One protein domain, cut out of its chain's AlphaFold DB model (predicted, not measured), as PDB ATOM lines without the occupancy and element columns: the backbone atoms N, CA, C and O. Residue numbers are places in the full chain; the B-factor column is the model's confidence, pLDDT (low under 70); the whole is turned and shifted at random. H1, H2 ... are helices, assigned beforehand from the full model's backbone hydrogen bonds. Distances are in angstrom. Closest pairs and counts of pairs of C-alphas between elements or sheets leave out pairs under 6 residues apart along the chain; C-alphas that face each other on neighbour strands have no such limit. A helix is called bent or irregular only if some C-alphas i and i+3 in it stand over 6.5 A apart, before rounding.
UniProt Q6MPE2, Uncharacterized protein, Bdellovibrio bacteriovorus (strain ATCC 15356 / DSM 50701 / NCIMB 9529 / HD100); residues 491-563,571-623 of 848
ATOM      1  N   SER A 491     158.014 136.006 128.202       89.31
ATOM      2  CA  SER A 491     158.390 134.588 128.204       89.31
ATOM      3  C   SER A 491     159.466 134.271 129.236       89.31
ATOM      4  O   SER A 491     159.298 133.332 130.011       89.31
ATOM      5  N   ALA A 492     160.542 135.060 129.298       88.88
ATOM      6  CA  ALA A 492     161.596 134.873 130.290       88.88
ATOM      7  C   ALA A 492     161.050 135.021 131.715       88.88
ATOM      8  O   ALA A 492     161.332 134.186 132.568       88.88
ATOM      9  N   LEU A 493     160.197 136.020 131.950       89.06
ATOM     10  CA  LEU A 493     159.596 136.275 133.260       89.06
ATOM     11  C   LEU A 493     158.698 135.129 133.751       89.06
ATOM     12  O   LEU A 493     158.663 134.844 134.952       89.06
ATOM     13  N   VAL A 494     157.970 134.480 132.837       92.38
ATOM     14  CA  VAL A 494     157.184 133.277 133.146       92.38
ATOM     15  C   VAL A 494     158.096 132.066 133.330       92.38
ATOM     16  O   VAL A 494     157.907 131.302 134.268       92.38
ATOM     17  N   ASN A 495     159.121 131.888 132.501       90.44
ATOM     18  CA  ASN A 495     160.043 130.760 132.649       90.44
ATOM     19  C   ASN A 495     160.801 130.812 133.984       90.44
ATOM     20  O   ASN A 495     160.873 129.808 134.686       90.44
ATOM     21  N   GLU A 496     161.295 131.985 134.387       89.06
ATOM     22  CA  GLU A 496     161.928 132.190 135.696       89.06
ATOM     23  C   GLU A 496     160.987 131.872 136.861       89.06
ATOM     24  O   GLU A 496     161.425 131.416 137.912       89.06
ATOM     25  N   SER A 497     159.682 132.094 136.696       92.94
ATOM     26  CA  SER A 497     158.706 131.810 137.747       92.94
ATOM     27  C   SER A 497     158.424 130.314 137.912       92.94
ATOM     28  O   SER A 497     157.902 129.892 138.947       92.94
ATOM     29  N   MET A 498     158.790 129.513 136.910       91.12
ATOM     30  CA  MET A 498     158.605 128.063 136.856       91.12
ATOM     31  C   MET A 498     159.903 127.288 137.123       91.12
ATOM     32  O   MET A 498     159.875 126.059 137.130       91.12
ATOM     33  N   ILE A 499     161.028 127.974 137.350       87.62
ATOM     34  CA  ILE A 499     162.344 127.361 137.555       87.62
ATOM     35  C   ILE A 499     162.962 127.912 138.846       87.62
ATOM     36  O   ILE A 499     163.388 129.060 138.901       87.62
ATOM     37  N   ASP A 500     163.055 127.077 139.877       85.06
ATOM     38  CA  ASP A 500     163.835 127.341 141.091       85.06
ATOM     39  C   ASP A 500     164.299 125.997 141.677       85.06
ATOM     40  O   ASP A 500     163.651 124.970 141.469       85.06
ATOM     41  N   ILE A 501     165.430 125.993 142.385       76.19
ATOM     42  CA  ILE A 501     165.997 124.785 143.007       76.19
ATOM     43  C   ILE A 501     165.140 124.332 144.197       76.19
ATOM     44  O   ILE A 501     165.023 123.135 144.448       76.19
ATOM     45  N   ASN A 502     164.549 125.283 144.925       80.81
ATOM     46  CA  ASN A 502     163.788 125.012 146.138       80.81
ATOM     47  C   ASN A 502     162.281 125.049 145.870       80.81
ATOM     48  O   ASN A 502     161.591 124.059 146.106       80.81
ATOM     49  N   TYR A 503     161.767 126.190 145.396       86.44
ATOM     50  CA  TYR A 503     160.330 126.399 145.190       86.44
ATOM     51  C   TYR A 503     160.080 127.327 144.013       86.44
ATOM     52  O   TYR A 503     160.514 128.479 144.026       86.44
ATOM     53  N   THR A 504     159.293 126.881 143.038       94.38
ATOM     54  CA  THR A 504     158.839 127.781 141.975       94.38
ATOM     55  C   THR A 504     157.829 128.795 142.528       94.38
ATOM     56  O   THR A 504     157.255 128.633 143.619       94.38
ATOM     57  N   VAL A 505     157.566 129.865 141.778       94.62
ATOM     58  CA  VAL A 505     156.517 130.836 142.126       94.62
ATOM     59  C   VAL A 505     155.151 130.155 142.122       94.62
ATOM     60  O   VAL A 505     154.332 130.413 143.008       94.62
ATOM     61  N   LYS A 506     154.913 129.240 141.174       95.31
ATOM     62  CA  LYS A 506     153.689 128.432 141.114       95.31
ATOM     63  C   LYS A 506     153.526 127.568 142.369       95.31
ATOM     64  O   LYS A 506     152.442 127.561 142.961       95.31
ATOM     65  N   ASP A 507     154.583 126.884 142.806       93.12
ATOM     66  CA  ASP A 507     154.551 126.071 144.032       93.12
ATOM     67  C   ASP A 507     154.253 126.940 145.250       93.12
ATOM     68  O   ASP A 507     153.435 126.590 146.100       93.12
ATOM     69  N   SER A 508     154.853 128.129 145.291       94.44
ATOM     70  CA  SER A 508     154.660 129.088 146.375       94.44
ATOM     71  C   SER A 508     153.228 129.626 146.429       94.44
ATOM     72  O   SER A 508     152.627 129.659 147.502       94.44
ATOM     73  N   LEU A 509     152.634 129.973 145.284       95.94
ATOM     74  CA  LEU A 509     151.218 130.351 145.191       95.94
ATOM     75  C   LEU A 509     150.290 129.198 145.595       95.94
ATOM     76  O   LEU A 509     149.292 129.419 146.283       95.94
ATOM     77  N   THR A 510     150.635 127.967 145.218       95.00
ATOM     78  CA  THR A 510     149.887 126.762 145.595       95.00
ATOM     79  C   THR A 510     149.916 126.549 147.109       95.00
ATOM     80  O   THR A 510     148.860 126.377 147.720       95.00
ATOM     81  N   ALA A 511     151.094 126.642 147.730       91.75
ATOM     82  CA  ALA A 511     151.271 126.517 149.174       91.75
ATOM     83  C   ALA A 511     150.531 127.622 149.946       91.75
ATOM     84  O   ALA A 511     149.873 127.340 150.949       91.75
ATOM     85  N   ILE A 512     150.568 128.868 149.454       94.94
ATOM     86  CA  ILE A 512     149.794 129.978 150.030       94.94
ATOM     87  C   ILE A 512     148.293 129.676 149.952       94.94
ATOM     88  O   ILE A 512     147.593 129.792 150.956       94.94
ATOM     89  N   ASN A 513     147.780 129.257 148.792       96.25
ATOM     90  CA  ASN A 513     146.356 128.958 148.629       96.25
ATOM     91  C   ASN A 513     145.886 127.804 149.535       96.25
ATOM     92  O   ASN A 513     144.818 127.909 150.141       96.25
ATOM     93  N   GLN A 514     146.682 126.736 149.658       93.88
ATOM     94  CA  GLN A 514     146.409 125.618 150.571       93.88
ATOM     95  C   GLN A 514     146.403 126.073 152.032       93.88
ATOM     96  O   GLN A 514     145.494 125.740 152.788       93.88
ATOM     97  N   TYR A 515     147.380 126.893 152.427       94.69
ATOM     98  CA  TYR A 515     147.420 127.463 153.767       94.69
ATOM     99  C   TYR A 515     146.169 128.296 154.082       94.69
ATOM    100  O   TYR A 515     145.585 128.127 155.152       94.69
ATOM    101  N   LEU A 516     145.737 129.154 153.151       95.81
ATOM    102  CA  LEU A 516     144.530 129.968 153.318       95.81
ATOM    103  C   LEU A 516     143.260 129.114 153.418       95.81
ATOM    104  O   LEU A 516     142.350 129.470 154.166       95.81
ATOM    105  N   GLU A 517     143.210 127.975 152.722       95.12
ATOM    106  CA  GLU A 517     142.088 127.039 152.820       95.12
ATOM    107  C   GLU A 517     142.010 126.445 154.226       95.12
ATOM    108  O   GLU A 517     140.965 126.516 154.872       95.12
ATOM    109  N   HIS A 518     143.142 125.980 154.754       92.81
ATOM    110  CA  HIS A 518     143.200 125.458 156.115       92.81
ATOM    111  C   HIS A 518     142.956 126.535 157.173       92.81
ATOM    112  O   HIS A 518     142.333 126.257 158.196       92.81
ATOM    113  N   PHE A 519     143.407 127.773 156.950       94.31
ATOM    114  CA  PHE A 519     143.098 128.878 157.855       94.31
ATOM    115  C   PHE A 519     141.590 129.144 157.911       94.31
ATOM    116  O   PHE A 519     141.033 129.268 158.999       94.31
ATOM    117  N   LYS A 520     140.905 129.148 156.762       94.75
ATOM    118  CA  LYS A 520     139.444 129.280 156.691       94.75
ATOM    119  C   LYS A 520     138.734 128.152 157.452       94.75
ATOM    120  O   LYS A 520     137.848 128.431 158.258       94.75
ATOM    121  N   GLU A 521     139.151 126.900 157.252       93.38
ATOM    122  CA  GLU A 521     138.624 125.730 157.978       93.38
ATOM    123  C   GLU A 521     138.825 125.859 159.495       93.38
ATOM    124  O   GLU A 521     137.898 125.634 160.276       93.38
ATOM    125  N   ARG A 522     140.024 126.267 159.926       92.69
ATOM    126  CA  ARG A 522     140.338 126.479 161.343       92.69
ATOM    127  C   ARG A 522     139.526 127.618 161.938       92.69
ATOM    128  O   ARG A 522     138.972 127.446 163.019       92.69
ATOM    129  N   SER A 523     139.425 128.750 161.246       92.81
ATOM    130  CA  SER A 523     138.644 129.902 161.698       92.81
ATOM    131  C   SER A 523     137.177 129.536 161.906       92.81
ATOM    132  O   SER A 523     136.588 129.969 162.890       92.81
ATOM    133  N   ALA A 524     136.602 128.694 161.042       91.19
ATOM    134  CA  ALA A 524     135.250 128.172 161.236       91.19
ATOM    135  C   ALA A 524     135.161 127.197 162.425       91.19
ATOM    136  O   ALA A 524     134.208 127.243 163.197       91.19
ATOM    137  N   LYS A 525     136.162 126.324 162.597       93.38
ATOM    138  CA  LYS A 525     136.195 125.315 163.667       93.38
ATOM    139  C   LYS A 525     136.372 125.906 165.071       93.38
ATOM    140  O   LYS A 525     135.870 125.335 166.035       93.38
ATOM    141  N   TYR A 526     137.128 126.993 165.193       91.31
ATOM    142  CA  TYR A 526     137.630 127.512 166.468       91.31
ATOM    143  C   TYR A 526     137.088 128.901 166.836       91.31
ATOM    144  O   TYR A 526     137.704 129.595 167.650       91.31
ATOM    145  N   ASP A 527     135.961 129.298 166.236       89.38
ATOM    146  CA  ASP A 527     135.309 130.596 166.464       89.38
ATOM    147  C   ASP A 527     136.279 131.777 166.255       89.38
ATOM    148  O   ASP A 527     136.521 132.617 167.128       89.38
ATOM    149  N   GLY A 528     136.944 131.765 165.096       87.19
ATOM    150  CA  GLY A 528     137.809 132.852 164.653       87.19
ATOM    151  C   GLY A 528     137.006 134.072 164.204       87.19
ATOM    152  O   GLY A 528     135.818 133.980 163.903       87.19
ATOM    153  N   ASP A 529     137.668 135.227 164.131       88.00
ATOM    154  CA  ASP A 529     137.034 136.480 163.716       88.00
ATOM    155  C   ASP A 529     136.491 136.378 162.281       88.00
ATOM    156  O   ASP A 529     137.237 136.437 161.301       88.00
ATOM    157  N   ALA A 530     135.170 136.252 162.151       90.12
ATOM    158  CA  ALA A 530     134.501 136.119 160.863       90.12
ATOM    159  C   ALA A 530     134.744 137.320 159.929       90.12
ATOM    160  O   ALA A 530     134.626 137.174 158.711       90.12
ATOM    161  N   SER A 531     135.126 138.490 160.463       91.69
ATOM    162  CA  SER A 531     135.386 139.689 159.661       91.69
ATOM    163  C   SER A 531     136.602 139.554 158.738       91.69
ATOM    164  O   SER A 531     136.665 140.241 157.715       91.69
ATOM    165  N   ILE A 532     137.539 138.639 159.027       91.25
ATOM    166  CA  ILE A 532     138.716 138.416 158.173       91.25
ATOM    167  C   ILE A 532     138.441 137.468 157.000       91.25
ATOM    168  O   ILE A 532     139.135 137.526 155.981       91.25
ATOM    169  N   LEU A 533     137.413 136.618 157.105       93.44
ATOM    170  CA  LEU A 533     137.119 135.580 156.115       93.44
ATOM    171  C   LEU A 533     136.854 136.126 154.702       93.44
ATOM    172  O   LEU A 533     137.402 135.552 153.759       93.44
ATOM    173  N   PRO A 534     136.116 137.238 154.499       95.50
ATOM    174  CA  PRO A 534     135.951 137.816 153.166       95.50
ATOM    175  C   PRO A 534     137.284 138.183 152.502       95.50
ATOM    176  O   PRO A 534     137.468 137.939 151.312       95.50
ATOM    177  N   ALA A 535     138.245 138.712 153.268       94.00
ATOM    178  CA  ALA A 535     139.566 139.064 152.751       94.00
ATOM    179  C   ALA A 535     140.412 137.821 152.421       94.00
ATOM    180  O   ALA A 535     141.152 137.828 151.432       94.00
ATOM    181  N   VAL A 536     140.291 136.750 153.215       95.56
ATOM    182  CA  VAL A 536     140.920 135.448 152.929       95.56
ATOM    183  C   VAL A 536     140.369 134.876 151.624       95.56
ATOM    184  O   VAL A 536     141.148 134.545 150.732       95.56
ATOM    185  N   VAL A 537     139.042 134.835 151.474       96.38
ATOM    186  CA  VAL A 537     138.368 134.308 150.278       96.38
ATOM    187  C   VAL A 537     138.713 135.129 149.033       96.38
ATOM    188  O   VAL A 537     139.087 134.545 148.018       96.38
ATOM    189  N   ASP A 538     138.675 136.464 149.103       95.25
ATOM    190  CA  ASP A 538     139.105 137.342 148.000       95.25
ATOM    191  C   ASP A 538     140.561 137.055 147.591       95.25
ATOM    192  O   ASP A 538     140.865 136.923 146.406       95.25
ATOM    193  N   THR A 539     141.461 136.873 148.563       95.50
ATOM    194  CA  THR A 539     142.868 136.534 148.285       95.50
ATOM    195  C   THR A 539     143.004 135.157 147.630       95.50
ATOM    196  O   THR A 539     143.749 135.015 146.662       95.50
ATOM    197  N   GLN A 540     142.261 134.150 148.100       96.19
ATOM    198  CA  GLN A 540     142.257 132.819 147.486       96.19
ATOM    199  C   GLN A 540     141.734 132.849 146.049       96.19
ATOM    200  O   GLN A 540     142.329 132.223 145.176       96.19
ATOM    201  N   VAL A 541     140.644 133.573 145.781       96.88
ATOM    202  CA  VAL A 541     140.072 133.694 144.430       96.88
ATOM    203  C   VAL A 541     141.086 134.315 143.468       96.88
ATOM    204  O   VAL A 541     141.287 133.785 142.376       96.88
ATOM    205  N   ARG A 542     141.780 135.379 143.892       95.56
ATOM    206  CA  ARG A 542     142.859 136.018 143.117       95.56
ATOM    207  C   ARG A 542     143.988 135.037 142.799       95.56
ATOM    208  O   ARG A 542     144.383 134.904 141.645       95.56
ATOM    209  N   ILE A 543     144.469 134.306 143.808       96.50
ATOM    210  CA  ILE A 543     145.542 133.317 143.629       96.50
ATOM    211  C   ILE A 543     145.099 132.182 142.697       96.50
ATOM    212  O   ILE A 543     145.860 131.798 141.812       96.50
ATOM    213  N   LYS A 544     143.870 131.669 142.842       97.31
ATOM    214  CA  LYS A 544     143.336 130.594 141.989       97.31
ATOM    215  C   LYS A 544     143.304 130.989 140.517       97.31
ATOM    216  O   LYS A 544     143.793 130.227 139.697       97.31
ATOM    217  N   LYS A 545     142.860 132.203 140.184       97.25
ATOM    218  CA  LYS A 545     142.884 132.689 138.793       97.25
ATOM    219  C   LYS A 545     144.297 132.727 138.198       97.25
ATOM    220  O   LYS A 545     144.475 132.410 137.023       97.25
ATOM    221  N   ILE A 546     145.301 133.091 139.000       96.56
ATOM    222  CA  ILE A 546     146.709 133.061 138.576       96.56
ATOM    223  C   ILE A 546     147.171 131.611 138.369       96.56
ATOM    224  O   ILE A 546     147.807 131.308 137.362       96.56
ATOM    225  N   LEU A 547     146.828 130.699 139.282       97.00
ATOM    226  CA  LEU A 547     147.137 129.270 139.146       97.00
ATOM    227  C   LEU A 547     146.466 128.646 137.910       97.00
ATOM    228  O   LEU A 547     147.105 127.878 137.194       97.00
ATOM    229  N   ASP A 548     145.229 129.031 137.597       97.31
ATOM    230  CA  ASP A 548     144.529 128.603 136.380       97.31
ATOM    231  C   ASP A 548     145.237 129.114 135.116       97.31
ATOM    232  O   ASP A 548     145.300 128.417 134.100       97.31
ATOM    233  N   ALA A 549     145.805 130.324 135.164       96.62
ATOM    234  CA  ALA A 549     146.620 130.860 134.078       96.62
ATOM    235  C   ALA A 549     147.940 130.091 133.901       96.62
ATOM    236  O   ALA A 549     148.298 129.770 132.768       96.62
ATOM    237  N   TYR A 550     148.604 129.704 134.995       96.88
ATOM    238  CA  TYR A 550     149.751 128.788 134.942       96.88
ATOM    239  C   TYR A 550     149.380 127.444 134.307       96.88
ATOM    240  O   TYR A 550     150.122 126.934 133.469       96.88
ATOM    241  N   GLN A 551     148.220 126.884 134.655       96.50
ATOM    242  CA  GLN A 551     147.781 125.599 134.113       96.50
ATOM    243  C   GLN A 551     147.614 125.638 132.586       96.50
ATOM    244  O   GLN A 551     147.928 124.656 131.912       96.50
ATOM    245  N   ARG A 552     147.162 126.766 132.016       95.56
ATOM    246  CA  ARG A 552     147.070 126.941 130.553       95.56
ATOM    247  C   ARG A 552     148.442 126.894 129.882       95.56
ATOM    248  O   ARG A 552     148.601 126.177 128.896       95.56
ATOM    249  N   VAL A 553     149.425 127.593 130.452       95.12
ATOM    250  CA  VAL A 553     150.820 127.578 129.981       95.12
ATOM    251  C   VAL A 553     151.391 126.156 130.020       95.12
ATOM    252  O   VAL A 553     151.950 125.684 129.033       95.12
ATOM    253  N   GLU A 554     151.194 125.429 131.121       94.38
ATOM    254  CA  GLU A 554     151.688 124.053 131.261       94.38
ATOM    255  C   GLU A 554     151.029 123.073 130.298       94.38
ATOM    256  O   GLU A 554     151.708 122.231 129.710       94.38
ATOM    257  N   ASN A 555     149.709 123.167 130.133       93.75
ATOM    258  CA  ASN A 555     148.976 122.312 129.207       93.75
ATOM    259  C   ASN A 555     149.486 122.517 127.778       93.75
ATOM    260  O   ASN A 555     149.763 121.538 127.086       93.75
ATOM    261  N   GLN A 556     149.696 123.772 127.367       92.62
ATOM    262  CA  GLN A 556     150.271 124.086 126.063       92.62
ATOM    263  C   GLN A 556     151.705 123.553 125.930       92.62
ATOM    264  O   GLN A 556     152.038 122.924 124.926       92.62
ATOM    265  N   GLY A 557     152.542 123.730 126.956       90.06
ATOM    266  CA  GLY A 557     153.910 123.202 126.977       90.06
ATOM    267  C   GLY A 557     153.961 121.679 126.842       90.06
ATOM    268  O   GLY A 557     154.757 121.150 126.067       90.06
ATOM    269  N   ARG A 558     153.060 120.958 127.523       90.62
ATOM    270  CA  ARG A 558     152.935 119.494 127.413       90.62
ATOM    271  C   ARG A 558     152.504 119.048 126.018       90.62
ATOM    272  O   ARG A 558     153.078 118.097 125.496       90.62
ATOM    273  N   LEU A 559     151.533 119.735 125.412       89.38
ATOM    274  CA  LEU A 559     151.088 119.444 124.044       89.38
ATOM    275  C   LEU A 559     152.224 119.610 123.028       89.38
ATOM    276  O   LEU A 559     152.312 118.841 122.075       89.38
ATOM    277  N   LEU A 560     153.106 120.590 123.236       87.62
ATOM    278  CA  LEU A 560     154.280 120.796 122.389       87.62
ATOM    279  C   LEU A 560     155.359 119.735 122.630       87.62
ATOM    280  O   LEU A 560     155.888 119.187 121.667       87.62
ATOM    281  N   ALA A 561     155.635 119.386 123.889       86.81
ATOM    282  CA  ALA A 561     156.619 118.359 124.238       86.81
ATOM    283  C   ALA A 561     156.260 116.968 123.679       86.81
ATOM    284  O   ALA A 561     157.142 116.199 123.303       86.81
ATOM    285  N   GLN A 562     154.965 116.646 123.579       88.31
ATOM    286  CA  GLN A 562     154.494 115.378 123.012       88.31
ATOM    287  C   GLN A 562     154.750 115.239 121.505       88.31
ATOM    288  O   GLN A 562     154.781 114.115 121.008       88.31
ATOM    289  N   LYS A 563     154.960 116.337 120.767       83.44
ATOM    290  CA  LYS A 563     155.123 116.297 119.304       83.44
ATOM    291  C   LYS A 563     156.510 115.831 118.825       83.44
ATOM    292  O   LYS A 563     156.695 115.763 117.617       83.44
ATOM    293  N   PRO A 571     154.722 128.820 113.345       89.56
ATOM    294  CA  PRO A 571     154.500 130.169 113.868       89.56
ATOM    295  C   PRO A 571     153.237 130.272 114.736       89.56
ATOM    296  O   PRO A 571     153.290 130.813 115.833       89.56
ATOM    297  N   GLU A 572     152.144 129.616 114.332       89.44
ATOM    298  CA  GLU A 572     150.895 129.563 115.110       89.44
ATOM    299  C   GLU A 572     151.079 128.958 116.513       89.44
ATOM    300  O   GLU A 572     150.451 129.397 117.476       89.44
ATOM    301  N   GLN A 573     151.944 127.949 116.661       88.38
ATOM    302  CA  GLN A 573     152.236 127.341 117.962       88.38
ATOM    303  C   GLN A 573     153.057 128.271 118.863       88.38
ATOM    304  O   GLN A 573     152.821 128.305 120.075       88.38
ATOM    305  N   ILE A 574     153.996 129.019 118.276       87.00
ATOM    306  CA  ILE A 574     154.815 130.021 118.971       87.00
ATOM    307  C   ILE A 574     153.934 131.194 119.425       87.00
ATOM    308  O   ILE A 574     154.021 131.622 120.580       87.00
ATOM    309  N   ASP A 575     153.033 131.654 118.558       89.69
ATOM    310  CA  ASP A 575     152.087 132.731 118.852       89.69
ATOM    311  C   ASP A 575     151.095 132.314 119.944       89.69
ATOM    312  O   ASP A 575     150.860 133.064 120.892       89.69
ATOM    313  N   ALA A 576     150.580 131.081 119.892       90.31
ATOM    314  CA  ALA A 576     149.702 130.544 120.931       90.31
ATOM    315  C   ALA A 576     150.398 130.440 122.301       90.31
ATOM    316  O   ALA A 576     149.773 130.686 123.336       90.31
ATOM    317  N   MET A 577     151.689 130.086 122.345       90.62
ATOM    318  CA  MET A 577     152.450 130.084 123.599       90.62
ATOM    319  C   MET A 577     152.670 131.510 124.118       90.62
ATOM    320  O   MET A 577     152.401 131.786 125.288       90.62
ATOM    321  N   SER A 578     153.092 132.423 123.242       89.81
ATOM    322  CA  SER A 578     153.307 133.836 123.576       89.81
ATOM    323  C   SER A 578     152.032 134.493 124.112       89.81
ATOM    324  O   SER A 578     152.078 135.179 125.133       89.81
ATOM    325  N   ALA A 579     150.878 134.197 123.506       91.56
ATOM    326  CA  ALA A 579     149.574 134.655 123.978       91.56
ATOM    327  C   ALA A 579     149.229 134.115 125.378       91.56
ATOM    328  O   ALA A 579     148.683 134.843 126.207       91.56
ATOM    329  N   ASN A 580     149.578 132.859 125.686       94.31
ATOM    330  CA  ASN A 580     149.376 132.293 127.023       94.31
ATOM    331  C   ASN A 580     150.296 132.933 128.075       94.31
ATOM    332  O   ASN A 580     149.842 133.202 129.189       94.31
ATOM    333  N   TYR A 581     151.558 133.215 127.732       93.94
ATOM    334  CA  TYR A 581     152.472 133.952 128.612       93.94
ATOM    335  C   TYR A 581     151.963 135.365 128.894       93.94
ATOM    336  O   TYR A 581     151.921 135.793 130.050       93.94
ATOM    337  N   GLU A 582     151.513 136.070 127.860       91.38
ATOM    338  CA  GLU A 582     150.910 137.389 128.005       91.38
ATOM    339  C   GLU A 582     149.645 137.354 128.866       91.38
ATOM    340  O   GLU A 582     149.504 138.161 129.787       91.38
ATOM    341  N   ALA A 583     148.761 136.381 128.642       92.75
ATOM    342  CA  ALA A 583     147.562 136.202 129.450       92.75
ATOM    343  C   ALA A 583     147.890 135.938 130.930       92.75
ATOM    344  O   ALA A 583     147.201 136.463 131.809       92.75
ATOM    345  N   LEU A 584     148.936 135.157 131.228       94.50
ATOM    346  CA  LEU A 584     149.400 134.926 132.598       94.50
ATOM    347  C   LEU A 584     149.897 136.223 133.245       94.50
ATOM    348  O   LEU A 584     149.418 136.576 134.322       94.50
ATOM    349  N   VAL A 585     150.791 136.963 132.584       91.75
ATOM    350  CA  VAL A 585     151.312 138.240 133.101       91.75
ATOM    351  C   VAL A 585     150.171 139.236 133.337       91.75
ATOM    352  O   VAL A 585     150.064 139.795 134.427       91.75
ATOM    353  N   ASN A 586     149.253 139.389 132.380       88.94
ATOM    354  CA  ASN A 586     148.091 140.273 132.516       88.94
ATOM    355  C   ASN A 586     147.173 139.866 133.681       88.94
ATOM    356  O   ASN A 586     146.704 140.726 134.427       88.94
ATOM    357  N   THR A 587     146.967 138.560 133.889       92.94
ATOM    358  CA  THR A 587     146.204 138.049 135.041       92.94
ATOM    359  C   THR A 587     146.885 138.435 136.356       92.94
ATOM    360  O   THR A 587     146.223 138.884 137.286       92.94
ATOM    361  N   VAL A 588     148.212 138.323 136.437       90.94
ATOM    362  CA  VAL A 588     148.977 138.690 137.640       90.94
ATOM    363  C   VAL A 588     148.871 140.188 137.929       90.94
ATOM    364  O   VAL A 588     148.626 140.571 139.074       90.94
ATOM    365  N   TYR A 589     148.980 141.030 136.897       85.62
ATOM    366  CA  TYR A 589     148.787 142.478 137.020       85.62
ATOM    367  C   TYR A 589     147.424 142.845 137.590       85.62
ATOM    368  O   TYR A 589     147.351 143.653 138.520       85.62
ATOM    369  N   ALA A 590     146.366 142.253 137.038       85.69
ATOM    370  CA  ALA A 590     144.996 142.532 137.439       85.69
ATOM    371  C   ALA A 590     144.704 142.024 138.857       85.69
ATOM    372  O   ALA A 590     144.186 142.757 139.701       85.69
ATOM    373  N   GLU A 591     145.063 140.776 139.157       90.12
ATOM    374  CA  GLU A 591     144.666 140.138 140.412       90.12
ATOM    375  C   GLU A 591     145.491 140.630 141.611       90.12
ATOM    376  O   GLU A 591     144.932 140.785 142.702       90.12
ATOM    377  N   PHE A 592     146.778 140.951 141.425       87.75
ATOM    378  CA  PHE A 592     147.618 141.544 142.473       87.75
ATOM    379  C   PHE A 592     147.742 143.064 142.404       87.75
ATOM    380  O   PHE A 592     148.446 143.632 143.230       87.75
ATOM    381  N   ASN A 593     147.048 143.744 141.486       79.50
ATOM    382  CA  ASN A 593     147.112 145.202 141.335       79.50
ATOM    383  C   ASN A 593     148.558 145.730 141.306       79.50
ATOM    384  O   ASN A 593     148.866 146.697 142.003       79.50
ATOM    385  N   VAL A 594     149.456 145.090 140.552       77.25
ATOM    386  CA  VAL A 594     150.918 145.318 140.624       77.25
ATOM    387  C   VAL A 594     151.313 146.793 140.411       77.25
ATOM    388  O   VAL A 594     152.288 147.265 140.990       77.25
ATOM    389  N   MET A 595     150.523 147.552 139.644       66.69
ATOM    390  CA  MET A 595     150.757 148.983 139.401       66.69
ATOM    391  C   MET A 595     150.371 149.894 140.574       66.69
ATOM    392  O   MET A 595     151.018 150.909 140.817       66.69
ATOM    393  N   LEU A 596     149.294 149.562 141.291       63.91
ATOM    394  CA  LEU A 596     148.697 150.430 142.316       63.91
ATOM    395  C   LEU A 596     149.058 149.995 143.732       63.91
ATOM    396  O   LEU A 596     149.228 150.819 144.633       63.91
ATOM    397  N   SER A 597     149.130 148.688 143.937       57.69
ATOM    398  CA  SER A 597     149.495 148.092 145.200       57.69
ATOM    399  C   SER A 597     150.986 147.787 145.143       57.69
ATOM    400  O   SER A 597     151.459 147.032 144.300       57.69
ATOM    401  N   ARG A 598     151.746 148.450 146.020       59.62
ATOM    402  CA  ARG A 598     153.172 148.169 146.211       59.62
ATOM    403  C   ARG A 598     153.334 146.658 146.404       59.62
ATOM    404  O   ARG A 598     152.467 146.053 147.035       59.62
ATOM    405  N   SER A 599     154.439 146.074 145.935       58.66
ATOM    406  CA  SER A 599     154.748 144.632 146.009       58.66
ATOM    407  C   SER A 599     154.448 143.952 147.362       58.66
ATOM    408  O   SER A 599     154.279 142.739 147.428       58.66
ATOM    409  N   GLY A 600     154.323 144.720 148.448       70.56
ATOM    410  CA  GLY A 600     153.872 144.265 149.760       70.56
ATOM    411  C   GLY A 600     152.377 143.954 149.930       70.56
ATOM    412  O   GLY A 600     152.011 143.566 151.032       70.56
ATOM    413  N   PHE A 601     151.485 144.093 148.938       82.88
ATOM    414  CA  PHE A 601     150.050 143.784 149.124       82.88
ATOM    415  C   PHE A 601     149.804 142.358 149.634       82.88
ATOM    416  O   PHE A 601     149.152 142.173 150.666       82.88
ATOM    417  N   LEU A 602     150.350 141.362 148.929       86.38
ATOM    418  CA  LEU A 602     150.220 139.960 149.318       86.38
ATOM    419  C   LEU A 602     150.906 139.722 150.666       86.38
ATOM    420  O   LEU A 602     150.304 139.120 151.548       86.38
ATOM    421  N   ALA A 603     152.115 140.257 150.855       85.38
ATOM    422  CA  ALA A 603     152.855 140.122 152.105       85.38
ATOM    423  C   ALA A 603     152.074 140.674 153.310       85.38
ATOM    424  O   ALA A 603     151.889 139.966 154.294       85.38
ATOM    425  N   ASN A 604     151.524 141.884 153.206       83.94
ATOM    426  CA  ASN A 604     150.752 142.528 154.270       83.94
ATOM    427  C   ASN A 604     149.489 141.738 154.623       83.94
ATOM    428  O   ASN A 604     149.172 141.558 155.800       83.94
ATOM    429  N   ARG A 605     148.766 141.235 153.613       90.50
ATOM    430  CA  ARG A 605     147.597 140.377 153.845       90.50
ATOM    431  C   ARG A 605     147.990 139.075 154.531       90.50
ATOM    432  O   ARG A 605     147.369 138.705 155.522       90.50
ATOM    433  N   MET A 606     149.043 138.421 154.048       91.38
ATOM    434  CA  MET A 606     149.525 137.170 154.624       91.38
ATOM    435  C   MET A 606     149.994 137.340 156.067       91.38
ATOM    436  O   MET A 606     149.660 136.497 156.890       91.38
ATOM    437  N   VAL A 607     150.687 138.431 156.412       85.94
ATOM    438  CA  VAL A 607     151.093 138.708 157.802       85.94
ATOM    439  C   VAL A 607     149.866 138.785 158.708       85.94
ATOM    440  O   VAL A 607     149.837 138.138 159.753       85.94
ATOM    441  N   ASN A 608     148.819 139.494 158.278       87.25
ATOM    442  CA  ASN A 608     147.573 139.588 159.038       87.25
ATOM    443  C   ASN A 608     146.874 138.229 159.179       87.25
ATOM    444  O   ASN A 608     146.437 137.886 160.276       87.25
ATOM    445  N   PHE A 609     146.778 137.444 158.101       93.44
ATOM    446  CA  PHE A 609     146.150 136.120 158.142       93.44
ATOM    447  C   PHE A 609     146.903 135.166 159.067       93.44
ATOM    448  O   PHE A 609     146.291 134.544 159.931       93.44
ATOM    449  N   VAL A 610     148.229 135.114 158.950       89.06
ATOM    450  CA  VAL A 610     149.073 134.261 159.792       89.06
ATOM    451  C   VAL A 610     149.030 134.682 161.247       89.06
ATOM    452  O   VAL A 610     148.986 133.823 162.122       89.06
ATOM    453  N   TYR A 611     148.993 135.982 161.523       86.38
ATOM    454  CA  TYR A 611     148.853 136.472 162.884       86.38
ATOM    455  C   TYR A 611     147.529 136.034 163.522       86.38
ATOM    456  O   TYR A 611     147.519 135.534 164.648       86.38
ATOM    457  N   GLN A 612     146.414 136.177 162.800       89.44
ATOM    458  CA  GLN A 612     145.105 135.752 163.302       89.44
ATOM    459  C   GLN A 612     145.021 134.238 163.481       89.44
ATOM    460  O   GLN A 612     144.522 133.760 164.497       89.44
ATOM    461  N   ASP A 613     145.558 133.482 162.530       91.06
ATOM    462  CA  ASP A 613     145.651 132.030 162.613       91.06
ATOM    463  C   ASP A 613     146.490 131.576 163.814       91.06
ATOM    464  O   ASP A 613     146.087 130.701 164.578       91.06
ATOM    465  N   TYR A 614     147.627 132.228 164.048       86.94
ATOM    466  CA  TYR A 614     148.467 131.977 165.210       86.94
ATOM    467  C   TYR A 614     147.718 132.249 166.524       86.94
ATOM    468  O   TYR A 614     147.705 131.390 167.407       86.94
ATOM    469  N   ILE A 615     147.026 133.390 166.645       85.75
ATOM    470  CA  ILE A 615     146.189 133.687 167.821       85.75
ATOM    471  C   ILE A 615     145.138 132.596 168.023       85.75
ATOM    472  O   ILE A 615     144.922 132.151 169.153       85.75
ATOM    473  N   LEU A 616     144.489 132.164 166.944       89.81
ATOM    474  CA  LEU A 616     143.453 131.143 166.978       89.81
ATOM    475  C   LEU A 616     143.996 129.811 167.511       89.81
ATOM    476  O   LEU A 616     143.397 129.217 168.409       89.81
ATOM    477  N   LEU A 617     145.146 129.367 167.006       88.62
ATOM    478  CA  LEU A 617     145.799 128.121 167.413       88.62
ATOM    479  C   LEU A 617     146.255 128.173 168.875       88.62
ATOM    480  O   LEU A 617     146.010 127.231 169.633       88.62
ATOM    481  N   VAL A 618     146.849 129.296 169.292       86.62
ATOM    482  CA  VAL A 618     147.297 129.518 170.673       86.62
ATOM    483  C   VAL A 618     146.108 129.565 171.634       86.62
ATOM    484  O   VAL A 618     146.134 128.902 172.669       86.62
ATOM    485  N   LYS A 619     145.029 130.286 171.299       85.56
ATOM    486  CA  LYS A 619     143.808 130.363 172.125       85.56
ATOM    487  C   LYS A 619     143.189 128.979 172.338       85.56
ATOM    488  O   LYS A 619     142.760 128.668 173.445       85.56
ATOM    489  N   ASN A 620     143.193 128.144 171.301       87.19
ATOM    490  CA  ASN A 620     142.525 126.841 171.295       87.19
ATOM    491  C   ASN A 620     143.440 125.650 171.639       87.19
ATOM    492  O   ASN A 620     143.019 124.505 171.488       87.19
ATOM    493  N   LYS A 621     144.676 125.892 172.108       87.94
ATOM    494  CA  LYS A 621     145.651 124.846 172.495       87.94
ATOM    495  C   LYS A 621     145.935 123.815 171.396       87.94
ATOM    496  O   LYS A 621     146.225 122.654 171.681       87.94
ATOM    497  N   VAL A 622     145.841 124.210 170.129       87.75
ATOM    498  CA  VAL A 622     146.013 123.276 169.011       87.75
ATOM    499  C   VAL A 622     147.498 122.976 168.845       87.75
ATOM    500  O   VAL A 622     148.262 123.856 168.464       87.75
ATOM    501  N   ASN A 623     147.906 121.736 169.131       85.56
ATOM    502  CA  ASN A 623     149.299 121.274 169.040       85.56
ATOM    503  C   ASN A 623     150.307 122.062 169.900       85.56
ATOM    504  O   ASN A 623     151.500 122.099 169.594       85.56
TER     505      ASN A 623
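AT A GLANCE: This is residues 491 to 563 and 571 to 623 of the 848 residues of an uncharacterized protein of Bdellovibrio bacteriovorus (strain ATCC 15356 / DSM 50701 / NCIMB 9529 / HD100) (UniProt Q6MPE2). The long helix H3 is the spine of an elongated, loose group of helices: H2 folds back along its first part as a helical hairpin, and H4 runs back alongside residues 542 to 557 of it. H5 packs across the later part of H2, and the short H1 packs on H4, so that the contacts form a chain from H5 through H2, H3 and H4 to H1. The printed part has 126 residues with five named helices, H1 to H5 in that order, and no named strand, and its class is all helix. It is loose, with a radius of gyration of the C-alphas of 17.5 A, and spans 59 by 33 by 24 A.

HOW THE PARTS SIT: H1, residues 491 to 497, touches H4, residues 571 to 592, at a steep tilt of 52 degrees, the same way. Their closest C-alphas are those of Ser 491 and Tyr 581, 6.0 A apart, and H4 touches H1 with residues 578 to 585 alone. H2, residues 505 to 525, touches H3, residues 530 to 561, opposite ways at a shallow tilt of 33 degrees, only just short of steep; the two form a helical hairpin, with the C-alphas of Asn 513 and Gln 540 closest at 5.7 A. H3 touches H4 with residues 542 to 557 alone, opposite ways at a shallow tilt of 11 degrees, and the closest C-alphas are those of Ala 549 and Leu 584, 5.1 A apart. H5, residues 600 to 619, touches H2 the same way at a tilt of 37 degrees, only just steep. H5 touches H2 with residues 609 to 616 alone, and H2 touches H5 with residues 516 to 523 alone; the closest C-alphas are those of Phe 519 and Asp 613, 6.3 A apart. The helix packing is part aligned, part crossed: of these four touching pairs, 2 are at a shallow tilt. H2 and H4 are apart. Every O i to N i+4 pair is within hydrogen-bond range in H1, H2, H4 and H5, against 26 of 28 in H3.

IN THESE COORDINATES: H1 begins with C-alpha 491 at (158.390, 134.588, 128.204). H2 measures 30.1 A from first to last C-alpha, H3 46.3 A, H4 31.5 A and H5 28.2 A. H3 begins with C-alpha 530 at (134.501, 136.119, 160.863) and is irregular, but only just: C-alphas 531 and 534 are 6.8 A apart. H5 ends with C-alpha 619 at (143.808, 130.363, 172.125).

THE WHOLE: The two C-alphas farthest apart are those of Pro 571 and Lys 621, at 59.5 A. Residues 564 to 570 are not printed, and C-alphas 563 and 571 are 14.9 A apart across this cut, which lies in the link from H3 to H4. Of the links printed whole, H2 to H3 is tight, H1 to H2 and H4 to H5 are short, and none is long. The mean pLDDT of the printed part is 89.6, and it is under 70 at residues 595 to 599, between H4 and H5.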